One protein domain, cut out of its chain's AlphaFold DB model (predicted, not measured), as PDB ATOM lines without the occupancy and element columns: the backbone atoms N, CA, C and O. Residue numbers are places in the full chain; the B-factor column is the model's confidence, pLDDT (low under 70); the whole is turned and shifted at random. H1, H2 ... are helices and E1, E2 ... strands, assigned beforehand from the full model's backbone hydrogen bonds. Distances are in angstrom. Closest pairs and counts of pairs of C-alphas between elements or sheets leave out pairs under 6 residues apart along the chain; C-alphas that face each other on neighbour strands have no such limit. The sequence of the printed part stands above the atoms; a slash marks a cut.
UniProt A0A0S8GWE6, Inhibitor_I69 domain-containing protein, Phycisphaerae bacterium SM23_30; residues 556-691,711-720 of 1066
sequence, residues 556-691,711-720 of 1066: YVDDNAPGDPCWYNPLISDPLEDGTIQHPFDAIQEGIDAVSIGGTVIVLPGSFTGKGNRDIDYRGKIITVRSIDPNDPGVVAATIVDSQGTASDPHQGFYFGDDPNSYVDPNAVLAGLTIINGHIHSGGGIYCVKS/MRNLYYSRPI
ATOM      1  N   TYR A 556     152.090 149.379 167.471       91.75
ATOM      2  CA  TYR A 556     150.700 149.220 167.871       91.75
ATOM      3  C   TYR A 556     149.868 150.363 167.295       91.75
ATOM      4  O   TYR A 556     150.353 151.490 167.209       91.75
ATOM      5  N   VAL A 557     148.634 150.056 166.910       90.88
ATOM      6  CA  VAL A 557     147.636 151.016 166.431       90.88
ATOM      7  C   VAL A 557     146.387 150.861 167.291       90.88
ATOM      8  O   VAL A 557     145.904 149.738 167.464       90.88
ATOM      9  N   ASP A 558     145.888 151.960 167.842       86.06
ATOM     10  CA  ASP A 558     144.712 151.987 168.712       86.06
ATOM     11  C   ASP A 558     144.048 153.361 168.642       86.06
ATOM     12  O   ASP A 558     144.552 154.332 169.193       86.06
ATOM     13  N   ASP A 559     142.890 153.425 167.991       70.00
ATOM     14  CA  ASP A 559     142.131 154.660 167.801       70.00
ATOM     15  C   ASP A 559     141.386 155.138 169.065       70.00
ATOM     16  O   ASP A 559     140.682 156.151 169.025       70.00
ATOM     17  N   ASN A 560     141.481 154.395 170.177       64.25
ATOM     18  CA  ASN A 560     140.727 154.651 171.403       64.25
ATOM     19  C   ASN A 560     141.541 154.490 172.707       64.25
ATOM     20  O   ASN A 560     140.949 154.424 173.793       64.25
ATOM     21  N   ALA A 561     142.878 154.484 172.631       52.03
ATOM     22  CA  ALA A 561     143.760 154.198 173.762       52.03
ATOM     23  C   ALA A 561     143.474 155.092 174.998       52.03
ATOM     24  O   ALA A 561     143.574 156.324 174.938       52.03
ATOM     25  N   PRO A 562     143.154 154.521 176.180       41.47
ATOM     26  CA  PRO A 562     142.884 155.309 177.380       41.47
ATOM     27  C   PRO A 562     144.161 155.988 177.903       41.47
ATOM     28  O   PRO A 562     144.956 155.386 178.625       41.47
ATOM     29  N   GLY A 563     144.326 157.273 177.580       43.97
ATOM     30  CA  GLY A 563     145.505 158.076 177.927       43.97
ATOM     31  C   GLY A 563     146.040 158.922 176.771       43.97
ATOM     32  O   GLY A 563     146.843 159.819 177.030       43.97
ATOM     33  N   ASP A 564     145.560 158.678 175.552       45.09
ATOM     34  CA  ASP A 564     145.834 159.501 174.379       45.09
ATOM     35  C   ASP A 564     145.124 160.878 174.499       45.09
ATOM     36  O   ASP A 564     143.910 160.960 174.749       45.09
ATOM     37  N   PRO A 565     145.870 161.994 174.394       40.19
ATOM     38  CA  PRO A 565     145.324 163.331 174.457       40.19
ATOM     39  C   PRO A 565     144.545 163.782 173.207       40.19
ATOM     40  O   PRO A 565     144.298 164.981 173.141       40.19
ATOM     41  N   CYS A 566     144.083 162.946 172.265       47.56
ATOM     42  CA  CYS A 566     143.147 163.385 171.206       47.56
ATOM     43  C   CYS A 566     142.229 162.303 170.573       47.56
ATOM     44  O   CYS A 566     141.769 162.540 169.458       47.56
ATOM     45  N   TRP A 567     141.841 161.252 171.316       46.16
ATOM     46  CA  TRP A 567     140.958 160.081 171.015       46.16
ATOM     47  C   TRP A 567     139.709 160.209 170.093       46.16
ATOM     48  O   TRP A 567     138.925 159.270 169.986       46.16
ATOM     49  N   TYR A 568     139.420 161.354 169.466       45.00
ATOM     50  CA  TYR A 568     138.279 161.556 168.560       45.00
ATOM     51  C   TYR A 568     138.616 162.260 167.235       45.00
ATOM     52  O   TYR A 568     137.688 162.663 166.522       45.00
ATOM     53  N   ASN A 569     139.893 162.486 166.897       50.53
ATOM     54  CA  ASN A 569     140.234 163.176 165.650       50.53
ATOM     55  C   ASN A 569     141.495 162.634 164.940       50.53
ATOM     56  O   ASN A 569     142.555 163.241 165.092       50.53
ATOM     57  N   PRO A 570     141.355 161.650 164.025       45.34
ATOM     58  CA  PRO A 570     142.454 161.078 163.219       45.34
ATOM     59  C   PRO A 570     143.080 162.062 162.198       45.34
ATOM     60  O   PRO A 570     143.740 161.679 161.235       45.34
ATOM     61  N   LEU A 571     142.819 163.368 162.335       43.81
ATOM     62  CA  LEU A 571     143.423 164.445 161.544       43.81
ATOM     63  C   LEU A 571     144.472 165.249 162.330       43.81
ATOM     64  O   LEU A 571     145.054 166.176 161.759       43.81
ATOM     65  N   ILE A 572     144.685 164.955 163.616       48.25
ATOM     66  CA  ILE A 572     145.669 165.625 164.473       48.25
ATOM     67  C   ILE A 572     146.681 164.574 164.924       48.25
ATOM     68  O   ILE A 572     146.425 163.881 165.889       48.25
ATOM     69  N   SER A 573     147.825 164.505 164.240       45.09
ATOM     70  CA  SER A 573     148.981 163.728 164.710       45.09
ATOM     71  C   SER A 573     149.453 164.291 166.058       45.09
ATOM     72  O   SER A 573     149.769 165.490 166.142       45.09
ATOM     73  N   ASP A 574     149.456 163.462 167.105       54.72
ATOM     74  CA  ASP A 574     149.932 163.835 168.439       54.72
ATOM     75  C   ASP A 574     151.473 163.740 168.504       54.72
ATOM     76  O   ASP A 574     152.063 162.743 168.091       54.72
ATOM     77  N   PRO A 575     152.185 164.755 169.034       52.31
ATOM     78  CA  PRO A 575     153.624 164.673 169.297       52.31
ATOM     79  C   PRO A 575     154.097 163.533 170.226       52.31
ATOM     80  O   PRO A 575     155.315 163.407 170.388       52.31
ATOM     81  N   LEU A 576     153.209 162.759 170.866       56.00
ATOM     82  CA  LEU A 576     153.572 161.609 171.710       56.00
ATOM     83  C   LEU A 576     153.412 160.234 171.041       56.00
ATOM     84  O   LEU A 576     153.931 159.273 171.602       56.00
ATOM     85  N   GLU A 577     152.751 160.123 169.884       69.62
ATOM     86  CA  GLU A 577     152.586 158.845 169.174       69.62
ATOM     87  C   GLU A 577     153.938 158.313 168.679       69.62
ATOM     88  O   GLU A 577     154.567 158.873 167.777       69.62
ATOM     89  N   ASP A 578     154.397 157.214 169.275       73.19
ATOM     90  CA  ASP A 578     155.664 156.566 168.929       73.19
ATOM     91  C   ASP A 578     155.496 155.092 168.538       73.19
ATOM     92  O   ASP A 578     156.480 154.361 168.404       73.19
ATOM     93  N   GLY A 579     154.249 154.645 168.357       79.12
ATOM     94  CA  GLY A 579     153.900 153.286 167.964       79.12
ATOM     95  C   GLY A 579     154.118 152.240 169.056       79.12
ATOM     96  O   GLY A 579     153.993 151.045 168.777       79.12
ATOM     97  N   THR A 580     154.459 152.629 170.288       82.12
ATOM     98  CA  THR A 580     154.517 151.701 171.427       82.12
ATOM     99  C   THR A 580     153.115 151.339 171.908       82.12
ATOM    100  O   THR A 580     152.142 152.007 171.598       82.12
ATOM    101  N   ILE A 581     152.973 150.293 172.727       80.69
ATOM    102  CA  ILE A 581     151.660 149.960 173.309       80.69
ATOM    103  C   ILE A 581     151.157 151.036 174.295       80.69
ATOM    104  O   ILE A 581     149.980 151.057 174.635       80.69
ATOM    105  N   GLN A 582     152.047 151.900 174.802       75.56
ATOM    106  CA  GLN A 582     151.686 153.026 175.668       75.56
ATOM    107  C   GLN A 582     151.265 154.265 174.873       75.56
ATOM    108  O   GLN A 582     150.421 155.017 175.356       75.56
ATOM    109  N   HIS A 583     151.854 154.460 173.692       75.31
ATOM    110  CA  HIS A 583     151.558 155.551 172.764       75.31
ATOM    111  C   HIS A 583     151.396 154.993 171.336       75.31
ATOM    112  O   HIS A 583     152.271 155.203 170.488       75.31
ATOM    113  N   PRO A 584     150.332 154.201 171.099       83.12
ATOM    114  CA  PRO A 584     150.077 153.583 169.800       83.12
ATOM    115  C   PRO A 584     149.771 154.651 168.749       83.12
ATOM    116  O   PRO A 584     149.427 155.770 169.104       83.12
ATOM    117  N   PHE A 585     149.905 154.304 167.470       85.19
ATOM    118  CA  PHE A 585     149.454 155.175 166.384       85.19
ATOM    119  C   PHE A 585     147.925 155.205 166.303       85.19
ATOM    120  O   PHE A 585     147.271 154.185 166.546       85.19
ATOM    121  N   ASP A 586     147.368 156.327 165.859       79.31
ATOM    122  CA  ASP A 586     145.919 156.481 165.679       79.31
ATOM    123  C   ASP A 586     145.416 155.849 164.370       79.31
ATOM    124  O   ASP A 586     144.267 155.397 164.268       79.31
ATOM    125  N   ALA A 587     146.264 155.823 163.335       88.56
ATOM    126  CA  ALA A 587     145.907 155.296 162.024       88.56
ATOM    127  C   ALA A 587     146.735 154.075 161.606       88.56
ATOM    128  O   ALA A 587     147.963 154.033 161.714       88.56
ATOM    129  N   ILE A 588     146.068 153.097 160.986       94.75
ATOM    130  CA  ILE A 588     146.722 151.895 160.445       94.75
ATOM    131  C   ILE A 588     147.785 152.281 159.409       94.75
ATOM    132  O   ILE A 588     148.881 151.718 159.403       94.75
ATOM    133  N   GLN A 589     147.503 153.280 158.564       93.69
ATOM    134  CA  GLN A 589     148.468 153.770 157.579       93.69
ATOM    135  C   GLN A 589     149.730 154.363 158.226       93.69
ATOM    136  O   GLN A 589     150.805 154.249 157.642       93.69
ATOM    137  N   GLU A 590     149.638 154.968 159.413       88.62
ATOM    138  CA  GLU A 590     150.810 155.493 160.127       88.62
ATOM    139  C   GLU A 590     151.684 154.353 160.641       88.62
ATOM    140  O   GLU A 590     152.897 154.364 160.420       88.62
ATOM    141  N   GLY A 591     151.063 153.308 161.198       91.94
ATOM    142  CA  GLY A 591     151.763 152.078 161.565       91.94
ATOM    143  C   GLY A 591     152.487 151.441 160.374       91.94
ATOM    144  O   GLY A 591     153.674 151.119 160.466       91.94
ATOM    145  N   ILE A 592     151.809 151.328 159.226       91.88
ATOM    146  CA  ILE A 592     152.405 150.827 157.976       91.88
ATOM    147  C   ILE A 592     153.556 151.723 157.514       91.88
ATOM    148  O   ILE A 592     154.598 151.218 157.095       91.88
ATOM    149  N   ASP A 593     153.396 153.045 157.572       87.62
ATOM    150  CA  ASP A 593     154.403 154.005 157.124       87.62
ATOM    151  C   ASP A 593     155.659 153.961 158.009       87.62
ATOM    152  O   ASP A 593     156.773 153.991 157.466       87.62
ATOM    153  N   ALA A 594     155.487 153.802 159.324       84.62
ATOM    154  CA  ALA A 594     156.556 153.762 160.320       84.62
ATOM    155  C   ALA A 594     157.329 152.434 160.335       84.62
ATOM    156  O   ALA A 594     158.558 152.434 160.459       84.62
ATOM    157  N   VAL A 595     156.640 151.299 160.177       86.56
ATOM    158  CA  VAL A 595     157.277 149.985 160.317       86.56
ATOM    159  C   VAL A 595     158.244 149.687 159.157       86.56
ATOM    160  O   VAL A 595     158.006 150.012 157.986       86.56
ATOM    161  N   SER A 596     159.373 149.065 159.479       84.12
ATOM    162  CA  SER A 596     160.363 148.597 158.508       84.12
ATOM    163  C   SER A 596     159.876 147.348 157.762       84.12
ATOM    164  O   SER A 596     159.006 146.624 158.240       84.12
ATOM    165  N   ILE A 597     160.455 147.069 156.587       80.75
ATOM    166  CA  ILE A 597     160.200 145.823 155.840       80.75
ATOM    167  C   ILE A 597     160.480 144.615 156.751       80.75
ATOM    168  O   ILE A 597     161.511 144.575 157.420       80.75
ATOM    169  N   GLY A 598     159.571 143.640 156.755       81.69
ATOM    170  CA  GLY A 598     159.582 142.467 157.631       81.69
ATOM    171  C   GLY A 598     158.990 142.711 159.022       81.69
ATOM    172  O   GLY A 598     158.925 141.778 159.817       81.69
ATOM    173  N   GLY A 599     158.583 143.942 159.338       90.00
ATOM    174  CA  GLY A 599     157.977 144.277 160.621       90.00
ATOM    175  C   GLY A 599     156.473 144.000 160.699       90.00
ATOM    176  O   GLY A 599     155.831 143.586 159.732       90.00
ATOM    177  N   THR A 600     155.912 144.215 161.887       95.06
ATOM    178  CA  THR A 600     154.509 143.946 162.219       95.06
ATOM    179  C   THR A 600     153.802 145.189 162.760       95.06
ATOM    180  O   THR A 600     154.318 145.868 163.645       95.06
ATOM    181  N   VAL A 601     152.590 145.438 162.275       97.25
ATOM    182  CA  VAL A 601     151.632 146.408 162.811       97.25
ATOM    183  C   VAL A 601     150.549 145.627 163.557       97.25
ATOM    184  O   VAL A 601     149.849 144.813 162.947       97.25
ATOM    185  N   ILE A 602     150.428 145.832 164.870       97.38
ATOM    186  CA  ILE A 602     149.370 145.233 165.693       97.38
ATOM    187  C   ILE A 602     148.234 146.238 165.867       97.38
ATOM    188  O   ILE A 602     148.409 147.271 166.503       97.38
ATOM    189  N   VAL A 603     147.061 145.898 165.346       96.62
ATOM    190  CA  VAL A 603     145.835 146.688 165.465       96.62
ATOM    191  C   VAL A 603     145.058 146.206 166.695       96.62
ATOM    192  O   VAL A 603     144.668 145.036 166.775       96.62
ATOM    193  N   LEU A 604     144.878 147.071 167.693       93.62
ATOM    194  CA  LEU A 604     144.114 146.740 168.900       93.62
ATOM    195  C   LEU A 604     142.599 146.715 168.606       93.62
ATOM    196  O   LEU A 604     142.159 147.282 167.608       93.62
ATOM    197  N   PRO A 605     141.777 146.012 169.409       92.50
ATOM    198  CA  PRO A 605     140.319 146.046 169.259       92.50
ATOM    199  C   PRO A 605     139.770 147.481 169.308       92.50
ATOM    200  O   PRO A 605     140.061 148.227 170.239       92.50
ATOM    201  N   GLY A 606     138.968 147.858 168.314       90.31
ATOM    202  CA  GLY A 606     138.585 149.244 168.042       90.31
ATOM    203  C   GLY A 606     137.827 149.380 166.721       90.31
ATOM    204  O   GLY A 606     137.665 148.400 165.990       90.31
ATOM    205  N   SER A 607     137.337 150.585 166.419       90.56
ATOM    206  CA  SER A 607     136.552 150.874 165.208       90.56
ATOM    207  C   SER A 607     137.215 151.971 164.381       90.56
ATOM    208  O   SER A 607     136.770 153.123 164.371       90.56
ATOM    209  N   PHE A 608     138.219 151.562 163.618       92.25
ATOM    210  CA  PHE A 608     139.104 152.415 162.843       92.25
ATOM    211  C   PHE A 608     138.341 153.072 161.693       92.25
ATOM    212  O   PHE A 608     137.893 152.404 160.760       92.25
ATOM    213  N   THR A 609     138.197 154.397 161.766       89.75
ATOM    214  CA  THR A 609     137.460 155.216 160.790       89.75
ATOM    215  C   THR A 609     138.279 156.420 160.329       89.75
ATOM    216  O   THR A 609     139.262 156.815 160.959       89.75
ATOM    217  N   GLY A 610     137.857 157.046 159.228       86.12
ATOM    218  CA  GLY A 610     138.459 158.283 158.739       86.12
ATOM    219  C   GLY A 610     139.798 158.101 158.017       86.12
ATOM    220  O   GLY A 610     140.164 157.023 157.552       86.12
ATOM    221  N   LYS A 611     140.516 159.214 157.838       85.56
ATOM    222  CA  LYS A 611     141.755 159.257 157.052       85.56
ATOM    223  C   LYS A 611     142.832 158.375 157.696       85.56
ATOM    224  O   LYS A 611     143.063 158.486 158.887       85.56
ATOM    225  N   GLY A 612     143.512 157.556 156.891       88.56
ATOM    226  CA  GLY A 612     144.554 156.635 157.367       88.56
ATOM    227  C   GLY A 612     144.025 155.280 157.858       88.56
ATOM    228  O   GLY A 612     144.816 154.356 158.024       88.56
ATOM    229  N   ASN A 613     142.702 155.148 157.999       93.62
ATOM    230  CA  ASN A 613     141.986 153.913 158.340       93.62
ATOM    231  C   ASN A 613     141.041 153.446 157.213       93.62
ATOM    232  O   ASN A 613     140.243 152.533 157.392       93.62
ATOM    233  N   ARG A 614     141.140 154.081 156.044       93.75
ATOM    234  CA  ARG A 614     140.472 153.733 154.785       93.75
ATOM    235  C   ARG A 614     141.437 153.997 153.635       93.75
ATOM    236  O   ARG A 614     142.327 154.839 153.779       93.75
ATOM    237  N   ASP A 615     141.250 153.296 152.524       94.62
ATOM    238  CA  ASP A 615     142.180 153.248 151.390       94.62
ATOM    239  C   ASP A 615     143.610 152.874 151.827       94.62
ATOM    240  O   ASP A 615     144.592 153.479 151.395       94.62
ATOM    241  N   ILE A 616     143.720 151.903 152.737       95.50
ATOM    242  CA  ILE A 616     144.976 151.541 153.398       95.50
ATOM    243  C   ILE A 616     145.901 150.848 152.395       95.50
ATOM    244  O   ILE A 616     145.544 149.812 151.838       95.50
ATOM    245  N   ASP A 617     147.102 151.389 152.199       91.44
ATOM    246  CA  ASP A 617     148.079 150.922 151.213       91.44
ATOM    247  C   ASP A 617     149.382 150.469 151.887       91.44
ATOM    248  O   ASP A 617     150.035 151.218 152.619       91.44
ATOM    249  N   TYR A 618     149.799 149.240 151.579       89.56
ATOM    250  CA  TYR A 618     151.060 148.654 152.044       89.56
ATOM    251  C   TYR A 618     152.298 149.302 151.404       89.56
ATOM    252  O   TYR A 618     153.418 149.074 151.864       89.56
ATOM    253  N   ARG A 619     152.136 150.090 150.332       83.38
ATOM    254  CA  ARG A 619     153.210 150.773 149.589       83.38
ATOM    255  C   ARG A 619     154.321 149.832 149.116       83.38
ATOM    256  O   ARG A 619     155.501 150.186 149.137       83.38
ATOM    257  N   GLY A 620     153.961 148.602 148.755       77.31
ATOM    258  CA  GLY A 620     154.933 147.577 148.361       77.31
ATOM    259  C   GLY A 620     155.725 146.951 149.515       77.31
ATOM    260  O   GLY A 620     156.611 146.135 149.257       77.31
ATOM    261  N   LYS A 621     155.457 147.308 150.780       83.00
ATOM    262  CA  LYS A 621     156.166 146.734 151.929       83.00
ATOM    263  C   LYS A 621     155.719 145.295 152.189       83.00
ATOM    264  O   LYS A 621     154.531 144.996 152.258       83.00
ATOM    265  N   ILE A 622     156.700 144.425 152.413       87.44
ATOM    266  CA  ILE A 622     156.493 143.057 152.898       87.44
ATOM    267  C   ILE A 622     156.400 143.118 154.423       87.44
ATOM    268  O   ILE A 622     157.425 143.077 155.101       87.44
ATOM    269  N   ILE A 623     155.201 143.331 154.954       90.81
ATOM    270  CA  ILE A 623     154.938 143.500 156.391       90.81
ATOM    271  C   ILE A 623     153.705 142.696 156.799       90.81
ATOM    272  O   ILE A 623     152.911 142.288 155.951       90.81
ATOM    273  N   THR A 624     153.527 142.504 158.101       96.62
ATOM    274  CA  THR A 624     152.308 141.919 158.666       96.62
ATOM    275  C   THR A 624     151.460 143.010 159.310       96.62
ATOM    276  O   THR A 624     151.934 143.676 160.224       96.62
ATOM    277  N   VAL A 625     150.204 143.168 158.897       98.19
ATOM    278  CA  VAL A 625     149.194 143.943 159.633       98.19
ATOM    279  C   VAL A 625     148.186 142.960 160.204       98.19
ATOM    280  O   VAL A 625     147.570 142.196 159.459       98.19
ATOM    281  N   ARG A 626     148.031 142.944 161.526       98.38
ATOM    282  CA  ARG A 626     147.146 141.977 162.179       98.38
ATOM    283  C   ARG A 626     146.484 142.507 163.436       98.38
ATOM    284  O   ARG A 626     147.041 143.380 164.095       98.38
ATOM    285  N   SER A 627     145.354 141.921 163.817       97.62
ATOM    286  CA  SER A 627     144.830 142.096 165.172       97.62
ATOM    287  C   SER A 627     145.754 141.462 166.220       97.62
ATOM    288  O   SER A 627     146.701 140.730 165.897       97.62
ATOM    289  N   ILE A 628     145.500 141.752 167.500       95.19
ATOM    290  CA  ILE A 628     146.305 141.214 168.606       95.19
ATOM    291  C   ILE A 628     146.312 139.676 168.642       95.19
ATOM    292  O   ILE A 628     147.365 139.094 168.924       95.19
ATOM    293  N   ASP A 629     145.198 139.047 168.262       94.25
ATOM    294  CA  ASP A 629     145.046 137.604 168.079       94.25
ATOM    295  C   ASP A 629     144.124 137.317 166.874       94.25
ATOM    296  O   ASP A 629     142.903 137.427 166.994       94.25
ATOM    297  N   PRO A 630     144.681 136.971 165.700       95.81
ATOM    298  CA  PRO A 630     143.893 136.725 164.496       95.81
ATOM    299  C   PRO A 630     143.145 135.384 164.501       95.81
ATOM    300  O   PRO A 630     142.379 135.132 163.576       95.81
ATOM    301  N   ASN A 631     143.368 134.512 165.489       91.75
ATOM    302  CA  ASN A 631     142.689 133.216 165.592       91.75
ATOM    303  C   ASN A 631     141.496 133.245 166.560       91.75
ATOM    304  O   ASN A 631     140.735 132.282 166.589       91.75
ATOM    305  N   ASP A 632     141.320 134.319 167.339       92.62
ATOM    306  CA  ASP A 632     140.163 134.514 168.217       92.62
ATOM    307  C   ASP A 632     139.060 135.296 167.472       92.62
ATOM    308  O   ASP A 632     139.197 136.508 167.266       92.62
ATOM    309  N   PRO A 633     137.927 134.664 167.099       91.31
ATOM    310  CA  PRO A 633     136.845 135.343 166.385       91.31
ATOM    311  C   PRO A 633     136.258 136.539 167.147       91.31
ATOM    312  O   PRO A 633     135.762 137.478 166.525       91.31
ATOM    313  N   GLY A 634     136.317 136.532 168.485       90.25
ATOM    314  CA  GLY A 634     135.876 137.647 169.321       90.25
ATOM    315  C   GLY A 634     136.779 138.872 169.180       90.25
ATOM    316  O   GLY A 634     136.277 139.996 169.145       90.25
ATOM    317  N   VAL A 635     138.089 138.660 169.032       93.81
ATOM    318  CA  VAL A 635     139.058 139.725 168.729       93.81
ATOM    319  C   VAL A 635     138.859 140.229 167.305       93.81
ATOM    320  O   VAL A 635     138.708 141.433 167.114       93.81
ATOM    321  N   VAL A 636     138.773 139.329 166.319       96.69
ATOM    322  CA  VAL A 636     138.561 139.698 164.907       96.69
ATOM    323  C   VAL A 636     137.298 140.542 164.734       96.69
ATOM    324  O   VAL A 636     137.330 141.578 164.071       96.69
ATOM    325  N   ALA A 637     136.191 140.140 165.369       94.12
ATOM    326  CA  ALA A 637     134.926 140.871 165.324       94.12
ATOM    327  C   ALA A 637     134.992 142.247 166.011       94.12
ATOM    328  O   ALA A 637     134.212 143.135 165.664       94.12
ATOM    329  N   ALA A 638     135.892 142.420 166.982       93.94
ATOM    330  CA  ALA A 638     136.084 143.666 167.716       93.94
ATOM    331  C   ALA A 638     137.131 144.602 167.084       93.94
ATOM    332  O   ALA A 638     137.172 145.772 167.450       93.94
ATOM    333  N   THR A 639     137.961 144.125 166.152       96.69
ATOM    334  CA  THR A 639     138.937 144.940 165.410       96.69
ATOM    335  C   THR A 639     138.376 145.301 164.032       96.69
ATOM    336  O   THR A 639     138.556 144.573 163.051       96.69
ATOM    337  N   ILE A 640     137.659 146.422 163.963       97.31
ATOM    338  CA  ILE A 640     136.848 146.829 162.812       97.31
ATOM    339  C   ILE A 640     137.546 147.943 162.031       97.31
ATOM    340  O   ILE A 640     137.822 149.005 162.576       97.31
ATOM    341  N   VAL A 641     137.759 147.730 160.737       97.88
ATOM    342  CA  VAL A 641     138.150 148.745 159.753       97.88
ATOM    343  C   VAL A 641     136.891 149.178 159.002       97.88
ATOM    344  O   VAL A 641     136.380 148.444 158.153       97.88
ATOM    345  N   ASP A 642     136.366 150.354 159.340       97.12
ATOM    346  CA  ASP A 642     135.176 150.931 158.711       97.12
ATOM    347  C   ASP A 642     135.592 151.983 157.675       97.12
ATOM    348  O   ASP A 642     135.995 153.106 157.997       97.12
ATOM    349  N   SER A 643     135.468 151.600 156.402       96.81
ATOM    350  CA  SER A 643     135.923 152.401 155.260       96.81
ATOM    351  C   SER A 643     135.062 153.647 155.032       96.81
ATOM    352  O   SER A 643     135.504 154.596 154.377       96.81
ATOM    353  N   GLN A 644     133.829 153.666 155.563       96.19
ATOM    354  CA  GLN A 644     132.860 154.761 155.420       96.19
ATOM    355  C   GLN A 644     132.604 155.190 153.962       96.19
ATOM    356  O   GLN A 644     132.304 156.357 153.689       96.19
ATOM    357  N   GLY A 645     132.742 154.262 153.017       96.50
ATOM    358  CA  GLY A 645     132.541 154.512 151.601       96.50
ATOM    359  C   GLY A 645     131.074 154.790 151.284       96.50
ATOM    360  O   GLY A 645     130.158 154.128 151.773       96.50
ATOM    361  N   THR A 646     130.836 155.752 150.395       96.62
ATOM    362  CA  THR A 646     129.513 156.005 149.807       96.62
ATOM    363  C   THR A 646     129.631 156.320 148.319       96.62
ATOM    364  O   THR A 646     130.693 156.693 147.832       96.62
ATOM    365  N   ALA A 647     128.518 156.293 147.580       93.69
ATOM    366  CA  ALA A 647     128.508 156.720 146.177       93.69
ATOM    367  C   ALA A 647     129.005 158.168 145.957       93.69
ATOM    368  O   ALA A 647     129.483 158.499 144.874       93.69
ATOM    369  N   SER A 648     128.877 159.045 146.962       96.00
ATOM    370  CA  SER A 648     129.369 160.430 146.907       96.00
ATOM    371  C   SER A 648     130.793 160.625 147.432       96.00
ATOM    372  O   SER A 648     131.386 161.663 147.144       96.00
ATOM    373  N   ASP A 649     131.309 159.671 148.204       95.50
ATOM    374  CA  ASP A 649     132.640 159.685 148.824       95.50
ATOM    375  C   ASP A 649     133.197 158.251 148.769       95.50
ATOM    376  O   ASP A 649     133.056 157.502 149.740       95.50
ATOM    377  N   PRO A 650     133.670 157.803 147.591       96.31
ATOM    378  CA  PRO A 650     134.029 156.411 147.386       96.31
ATOM    379  C   PRO A 650     135.350 156.078 148.074       96.31
ATOM    380  O   PRO A 650     136.363 156.728 147.819       96.31
ATOM    381  N   HIS A 651     135.323 155.036 148.898       95.94
ATOM    382  CA  HIS A 651     136.456 154.555 149.687       95.94
ATOM    383  C   HIS A 651     136.419 153.033 149.778       95.94
ATOM    384  O   HIS A 651     135.339 152.437 149.726       95.94
ATOM    385  N   GLN A 652     137.585 152.418 149.933       96.12
ATOM    386  CA  GLN A 652     137.743 150.977 150.149       96.12
ATOM    387  C   GLN A 652     138.510 150.696 151.445       96.12
ATOM    388  O   GLN A 652     139.055 151.618 152.054       96.12
ATOM    389  N   GLY A 653     138.576 149.434 151.864       97.44
ATOM    390  CA  GLY A 653     139.347 149.038 153.046       97.44
ATOM    391  C   GLY A 653     140.849 149.034 152.769       97.44
ATOM    392  O   GLY A 653     141.569 149.952 153.163       97.44
ATOM    393  N   PHE A 654     141.315 148.004 152.059       97.00
ATOM    394  CA  PHE A 654     142.732 147.787 151.757       97.00
ATOM    395  C   PHE A 654     143.019 147.791 150.256       97.00
ATOM    396  O   PHE A 654     142.300 147.189 149.455       97.00
ATOM    397  N   TYR A 655     144.131 148.421 149.894       92.31
ATOM    398  CA  TYR A 655     144.687 148.457 148.554       92.31
ATOM    399  C   TYR A 655     146.062 147.792 148.512       92.31
ATOM    400  O   TYR A 655     146.962 148.133 149.278       92.31
ATOM    401  N   PHE A 656     146.246 146.882 147.561       89.75
ATOM    402  CA  PHE A 656     147.535 146.273 147.256       89.75
ATOM    403  C   PHE A 656     147.897 146.579 145.791       89.75
ATOM    404  O   PHE A 656     147.613 145.755 144.914       89.75
ATOM    405  N   GLY A 657     148.501 147.751 145.514       75.88
ATOM    406  CA  GLY A 657     148.885 148.169 144.150       75.88
ATOM    407  C   GLY A 657     149.642 149.515 144.007       75.88
ATOM    408  O   GLY A 657     150.121 150.078 144.981       75.88
ATOM    409  N   ASP A 658     149.724 150.010 142.758       56.09
ATOM    410  CA  ASP A 658     150.201 151.321 142.226       56.09
ATOM    411  C   ASP A 658     151.655 151.612 141.799       56.09
ATOM    412  O   ASP A 658     151.857 152.621 141.117       56.09
ATOM    413  N   ASP A 659     152.657 150.756 142.013       52.38
ATOM    414  CA  ASP A 659     153.950 150.950 141.323       52.38
ATOM    415  C   ASP A 659     154.071 149.990 140.124       52.38
ATOM    416  O   ASP A 659     154.013 148.771 140.307       52.38
ATOM    417  N   PRO A 660     154.293 150.479 138.884       44.72
ATOM    418  CA  PRO A 660     154.624 149.627 137.739       44.72
ATOM    419  C   PRO A 660     155.859 148.722 137.947       44.72
ATOM    420  O   PRO A 660     156.073 147.834 137.120       44.72
ATOM    421  N   ASN A 661     156.631 148.912 139.026       42.31
ATOM    422  CA  ASN A 661     157.754 148.070 139.451       42.31
ATOM    423  C   ASN A 661     157.589 147.387 140.830       42.31
ATOM    424  O   ASN A 661     158.508 146.667 141.222       42.31
ATOM    425  N   SER A 662     156.481 147.569 141.564       48.59
ATOM    426  CA  SER A 662     156.289 146.934 142.884       48.59
ATOM    427  C   SER A 662     155.261 145.817 142.809       48.59
ATOM    428  O   SER A 662     154.056 146.041 142.860       48.59
ATOM    429  N   TYR A 663     155.761 144.590 142.731       59.00
ATOM    430  CA  TYR A 663     154.997 143.397 143.065       59.00
ATOM    431  C   TYR A 663     154.888 143.314 144.594       59.00
ATOM    432  O   TYR A 663     155.918 143.258 145.269       59.00
ATOM    433  N   VAL A 664     153.672 143.337 145.151       60.00
ATOM    434  CA  VAL A 664     153.483 143.005 146.575       60.00
ATOM    435  C   VAL A 664     153.594 141.489 146.709       60.00
ATOM    436  O   VAL A 664     152.753 140.749 146.195       60.00
ATOM    437  N   ASP A 665     154.668 141.068 147.367       67.75
ATOM    438  CA  ASP A 665     155.060 139.678 147.592       67.75
ATOM    439  C   ASP A 665     154.101 138.942 148.555       67.75
ATOM    440  O   ASP A 665     153.537 139.585 149.446       67.75
ATOM    441  N   PRO A 666     153.930 137.608 148.430       62.00
ATOM    442  CA  PRO A 666     153.091 136.808 149.331       62.00
ATOM    443  C   PRO A 666     153.454 136.834 150.810       62.00
ATOM    444  O   PRO A 666     152.610 136.516 151.647       62.00
ATOM    445  N   ASN A 667     154.658 137.281 151.158       76.62
ATOM    446  CA  ASN A 667     155.048 137.503 152.546       76.62
ATOM    447  C   ASN A 667     154.412 138.768 153.170       76.62
ATOM    448  O   ASN A 667     154.626 139.027 154.355       76.62
ATOM    449  N   ALA A 668     153.657 139.577 152.413       88.88
ATOM    450  CA  ALA A 668     152.788 140.608 152.983       88.88
ATOM    451  C   ALA A 668     151.505 139.958 153.530       88.88
ATOM    452  O   ALA A 668     150.765 139.314 152.782       88.88
ATOM    453  N   VAL A 669     151.249 140.128 154.830       95.81
ATOM    454  CA  VAL A 669     150.183 139.416 155.551       95.81
ATOM    455  C   VAL A 669     149.171 140.395 156.131       95.81
ATOM    456  O   VAL A 669     149.545 141.273 156.907       95.81
ATOM    457  N   LEU A 670     147.893 140.180 155.826       98.25
ATOM    458  CA  LEU A 670     146.756 140.820 156.484       98.25
ATOM    459  C   LEU A 670     146.016 139.766 157.310       98.25
ATOM    460  O   LEU A 670     145.548 138.786 156.736       98.25
ATOM    461  N   ALA A 671     145.908 139.936 158.630       98.50
ATOM    462  CA  ALA A 671     145.308 138.898 159.472       98.50
ATOM    463  C   ALA A 671     144.327 139.407 160.537       98.50
ATOM    464  O   ALA A 671     144.631 140.317 161.306       98.50
ATOM    465  N   GLY A 672     143.172 138.751 160.648       98.19
ATOM    466  CA  GLY A 672     142.295 138.875 161.809       98.19
ATOM    467  C   GLY A 672     141.579 140.216 161.962       98.19
ATOM    468  O   GLY A 672     141.401 140.665 163.092       98.19
ATOM    469  N   LEU A 673     141.196 140.870 160.863       98.50
ATOM    470  CA  LEU A 673     140.457 142.144 160.880       98.50
ATOM    471  C   LEU A 673     139.045 141.990 160.302       98.50
ATOM    472  O   LEU A 673     138.841 141.216 159.362       98.50
ATOM    473  N   THR A 674     138.097 142.787 160.798       98.75
ATOM    474  CA  THR A 674     136.758 142.944 160.209       98.75
ATOM    475  C   THR A 674     136.714 144.189 159.320       98.75
ATOM    476  O   THR A 674     136.873 145.292 159.822       98.75
ATOM    477  N   ILE A 675     136.487 144.047 158.012       98.75
ATOM    478  CA  ILE A 675     136.519 145.134 157.016       98.75
ATOM    479  C   ILE A 675     135.107 145.395 156.493       98.75
ATOM    480  O   ILE A 675     134.491 144.498 155.903       98.75
ATOM    481  N   ILE A 676     134.610 146.619 156.696       98.69
ATOM    482  CA  ILE A 676     133.220 146.983 156.401       98.69
ATOM    483  C   ILE A 676     133.058 148.296 155.639       98.69
ATOM    484  O   ILE A 676     133.951 149.151 155.615       98.69
ATOM    485  N   ASN A 677     131.856 148.457 155.074       98.19
ATOM    486  CA  ASN A 677     131.340 149.685 154.472       98.19
ATOM    487  C   ASN A 677     132.249 150.296 153.394       98.19
ATOM    488  O   ASN A 677     132.263 151.512 153.203       98.19
ATOM    489  N   GLY A 678     133.024 149.486 152.680       98.38
ATOM    490  CA  GLY A 678     133.659 149.904 151.438       98.38
ATOM    491  C   GLY A 678     132.607 150.211 150.375       98.38
ATOM    492  O   GLY A 678     131.615 149.497 150.259       98.38
ATOM    493  N   HIS A 679     132.798 151.269 149.594       98.00
ATOM    494  CA  HIS A 679     131.942 151.604 148.458       98.00
ATOM    495  C   HIS A 679     132.765 152.274 147.356       98.00
ATOM    496  O   HIS A 679     132.990 153.484 147.384       98.00
ATOM    497  N   ILE A 680     133.185 151.517 146.345       95.75
ATOM    498  CA  ILE A 680     134.038 152.026 145.260       95.75
ATOM    499  C   ILE A 680     133.787 151.276 143.946       95.75
ATOM    500  O   ILE A 680     133.059 150.299 143.899       95.75
ATOM    501  N   HIS A 681     134.401 151.689 142.843       94.00
ATOM    502  CA  HIS A 681     134.293 150.959 141.578       94.00
ATOM    503  C   HIS A 681     134.938 149.559 141.599       94.00
ATOM    504  O   HIS A 681     134.653 148.744 140.723       94.00
ATOM    505  N   SER A 682     135.875 149.253 142.497       93.81
ATOM    506  CA  SER A 682     136.662 148.011 142.437       93.81
ATOM    507  C   SER A 682     137.150 147.581 143.809       93.81
ATOM    508  O   SER A 682     137.933 148.312 144.393       93.81
ATOM    509  N   GLY A 683     136.734 146.399 144.275       95.00
ATOM    510  CA  GLY A 683     137.217 145.823 145.533       95.00
ATOM    511  C   GLY A 683     136.795 146.632 146.755       95.00
ATOM    512  O   GLY A 683     137.637 147.270 147.375       95.00
ATOM    513  N   GLY A 684     135.502 146.614 147.099       95.81
ATOM    514  CA  GLY A 684     134.951 147.421 148.196       95.81
ATOM    515  C   GLY A 684     135.701 147.216 149.514       95.81
ATOM    516  O   GLY A 684     136.172 148.177 150.117       95.81
ATOM    517  N   GLY A 685     135.878 145.964 149.931       98.00
ATOM    518  CA  GLY A 685     136.717 145.636 151.082       98.00
ATOM    519  C   GLY A 685     138.209 145.647 150.739       98.00
ATOM    520  O   GLY A 685     138.995 146.347 151.378       98.00
ATOM    521  N   ILE A 686     138.606 144.856 149.739       98.31
ATOM    522  CA  ILE A 686     140.011 144.640 149.369       98.31
ATOM    523  C   ILE A 686     140.194 144.715 147.852       98.31
ATOM    524  O   ILE A 686     139.488 144.048 147.093       98.31
ATOM    525  N   TYR A 687     141.211 145.443 147.396       95.75
ATOM    526  CA  TYR A 687     141.580 145.490 145.985       95.75
ATOM    527  C   TYR A 687     143.053 145.132 145.757       95.75
ATOM    528  O   TYR A 687     143.954 145.823 146.235       95.75
ATOM    529  N   CYS A 688     143.296 144.061 144.996       94.12
ATOM    530  CA  CYS A 688     144.627 143.590 144.618       94.12
ATOM    531  C   CYS A 688     144.907 143.816 143.129       94.12
ATOM    532  O   CYS A 688     144.141 143.392 142.257       94.12
ATOM    533  N   VAL A 689     146.044 144.448 142.842       90.31
ATOM    534  CA  VAL A 689     146.530 144.736 141.493       90.31
ATOM    535  C   VAL A 689     147.998 144.340 141.387       90.31
ATOM    536  O   VAL A 689     148.849 144.946 142.036       90.31
ATOM    537  N   LYS A 690     148.319 143.357 140.533       87.25
ATOM    538  CA  LYS A 690     149.685 142.804 140.388       87.25
ATOM    539  C   LYS A 690     150.327 142.445 141.736       87.25
ATOM    540  O   LYS A 690     151.518 142.673 141.951       87.25
ATOM    541  N   SER A 691     149.527 141.899 142.645       88.94
ATOM    542  CA  SER A 691     149.915 141.622 144.026       88.94
ATOM    543  C   SER A 691     149.512 140.212 144.437       88.94
ATOM    544  O   SER A 691     148.708 139.548 143.781       88.94
ATOM    545  N   MET A 711     135.999 141.604 147.563       98.44
ATOM    546  CA  MET A 711     137.366 141.629 147.030       98.44
ATOM    547  C   MET A 711     137.427 141.642 145.502       98.44
ATOM    548  O   MET A 711     136.710 140.899 144.832       98.44
ATOM    549  N   ARG A 712     138.357 142.418 144.934       97.50
ATOM    550  CA  ARG A 712     138.724 142.333 143.512       97.50
ATOM    551  C   ARG A 712     140.202 141.996 143.337       97.50
ATOM    552  O   ARG A 712     141.055 142.612 143.969       97.50
ATOM    553  N   ASN A 713     140.490 141.085 142.411       95.88
ATOM    554  CA  ASN A 713     141.832 140.717 141.974       95.88
ATOM    555  C   ASN A 713     142.001 141.007 140.484       95.88
ATOM    556  O   ASN A 713     141.147 140.637 139.674       95.88
ATOM    557  N   LEU A 714     143.100 141.675 140.129       92.06
ATOM    558  CA  LEU A 714     143.367 142.112 138.761       92.06
ATOM    559  C   LEU A 714     144.848 141.951 138.379       92.06
ATOM    560  O   LEU A 714     145.737 142.108 139.219       92.06
ATOM    561  N   TYR A 715     145.115 141.715 137.091       88.81
ATOM    562  CA  TYR A 715     146.454 141.713 136.483       88.81
ATOM    563  C   TYR A 715     147.426 140.711 137.121       88.81
ATOM    564  O   TYR A 715     148.401 141.112 137.758       88.81
ATOM    565  N   TYR A 716     147.219 139.413 136.893       87.88
ATOM    566  CA  TYR A 716     148.109 138.339 137.366       87.88
ATOM    567  C   TYR A 716     148.268 138.273 138.893       87.88
ATOM    568  O   TYR A 716     149.275 137.764 139.387       87.88
ATOM    569  N   SER A 717     147.298 138.800 139.647       91.25
ATOM    570  CA  SER A 717     147.320 138.742 141.110       91.25
ATOM    571  C   SER A 717     147.136 137.307 141.606       91.25
ATOM    572  O   SER A 717     146.414 136.516 140.995       91.25
ATOM    573  N   ARG A 718     147.809 136.959 142.708       91.88
ATOM    574  CA  ARG A 718     147.815 135.595 143.270       91.88
ATOM    575  C   ARG A 718     147.649 135.575 144.795       91.88
ATOM    576  O   ARG A 718     148.544 135.092 145.483       91.88
ATOM    577  N   PRO A 719     146.586 136.185 145.344       94.94
ATOM    578  CA  PRO A 719     146.374 136.171 146.785       94.94
ATOM    579  C   PRO A 719     146.084 134.756 147.301       94.94
ATOM    580  O   PRO A 719     145.468 133.939 146.609       94.94
ATOM    581  N   ILE A 720     146.484 134.515 148.548       95.50
ATOM    582  CA  ILE A 720     146.164 133.305 149.309       95.50
ATOM    583  C   ILE A 720     145.220 133.714 150.436       95.50
ATOM    584  O   ILE A 720     145.548 134.601 151.223       95.50
TER     585      ILE A 720
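This is residues 556 to 691 and 711 to 720 of the 1066 residues of the protein "Inhibitor_I69 domain-containing protein" of Phycisphaerae bacterium SM23_30 (UniProt A0A0S8GWE6). Little is regular structure: the chain winds in stacked turns, a short solenoid whose walls are three small parallel sheets, E1 E3 E6, E2 E4 E7 and E5 E9 E10, with H1 over E1. Printed are 146 residues, with two named helices and ten strands, H1 E1 E2 E3 H2 E4 to E10; the class is mixed, under half in named elements. It is compact, radius of gyration of the C-alphas 14.7 A, spanning 45 by 36 by 31 A.

Inner strand E3, residues 624 to 627, neighbours E1, 600 to 603, and E6, 669 to 671; N 601 and O 624 are 2.8 A apart, N 671 and O 625 2.9 A. E4, 639 to 642, neighbours E2, 606 to 608, with N 640 and O 606 at 2.8 A, and E7, 674 to 676, with N 641 and O 674 at 2.8 A. E9, 686 to 689, neighbours E5, 654 to 656, with N 687 and O 654 at 2.9 A, and E10, 711 to 714, with N 712 and O 686 at 2.9 A. E6 runs on into E7 at 90 degrees. E8, 679 to 682, pairs with no named strand. H1, 588 to 594, is on the first sheet; C-alphas 591 and 601 are closest, 5.8 A. H2, 633 to 638, only grazes the first two sheets. In both helices every O i to N i+4 pair is within hydrogen-bond range.

H1, 10.0 A long, begins at C-alpha 588 (146.722, 151.895, 160.445). E10, 10.2 A, ends at C-alpha 714 (143.367, 142.112, 138.761).

Residues 692 to 710 are cut out, C-alphas 691 and 711 being 12.9 A apart. Links E2 to E3, E4 to E5 and E5 to E6 are long. Residues 560 to 577 and 658 to 666 have pLDDT under 70.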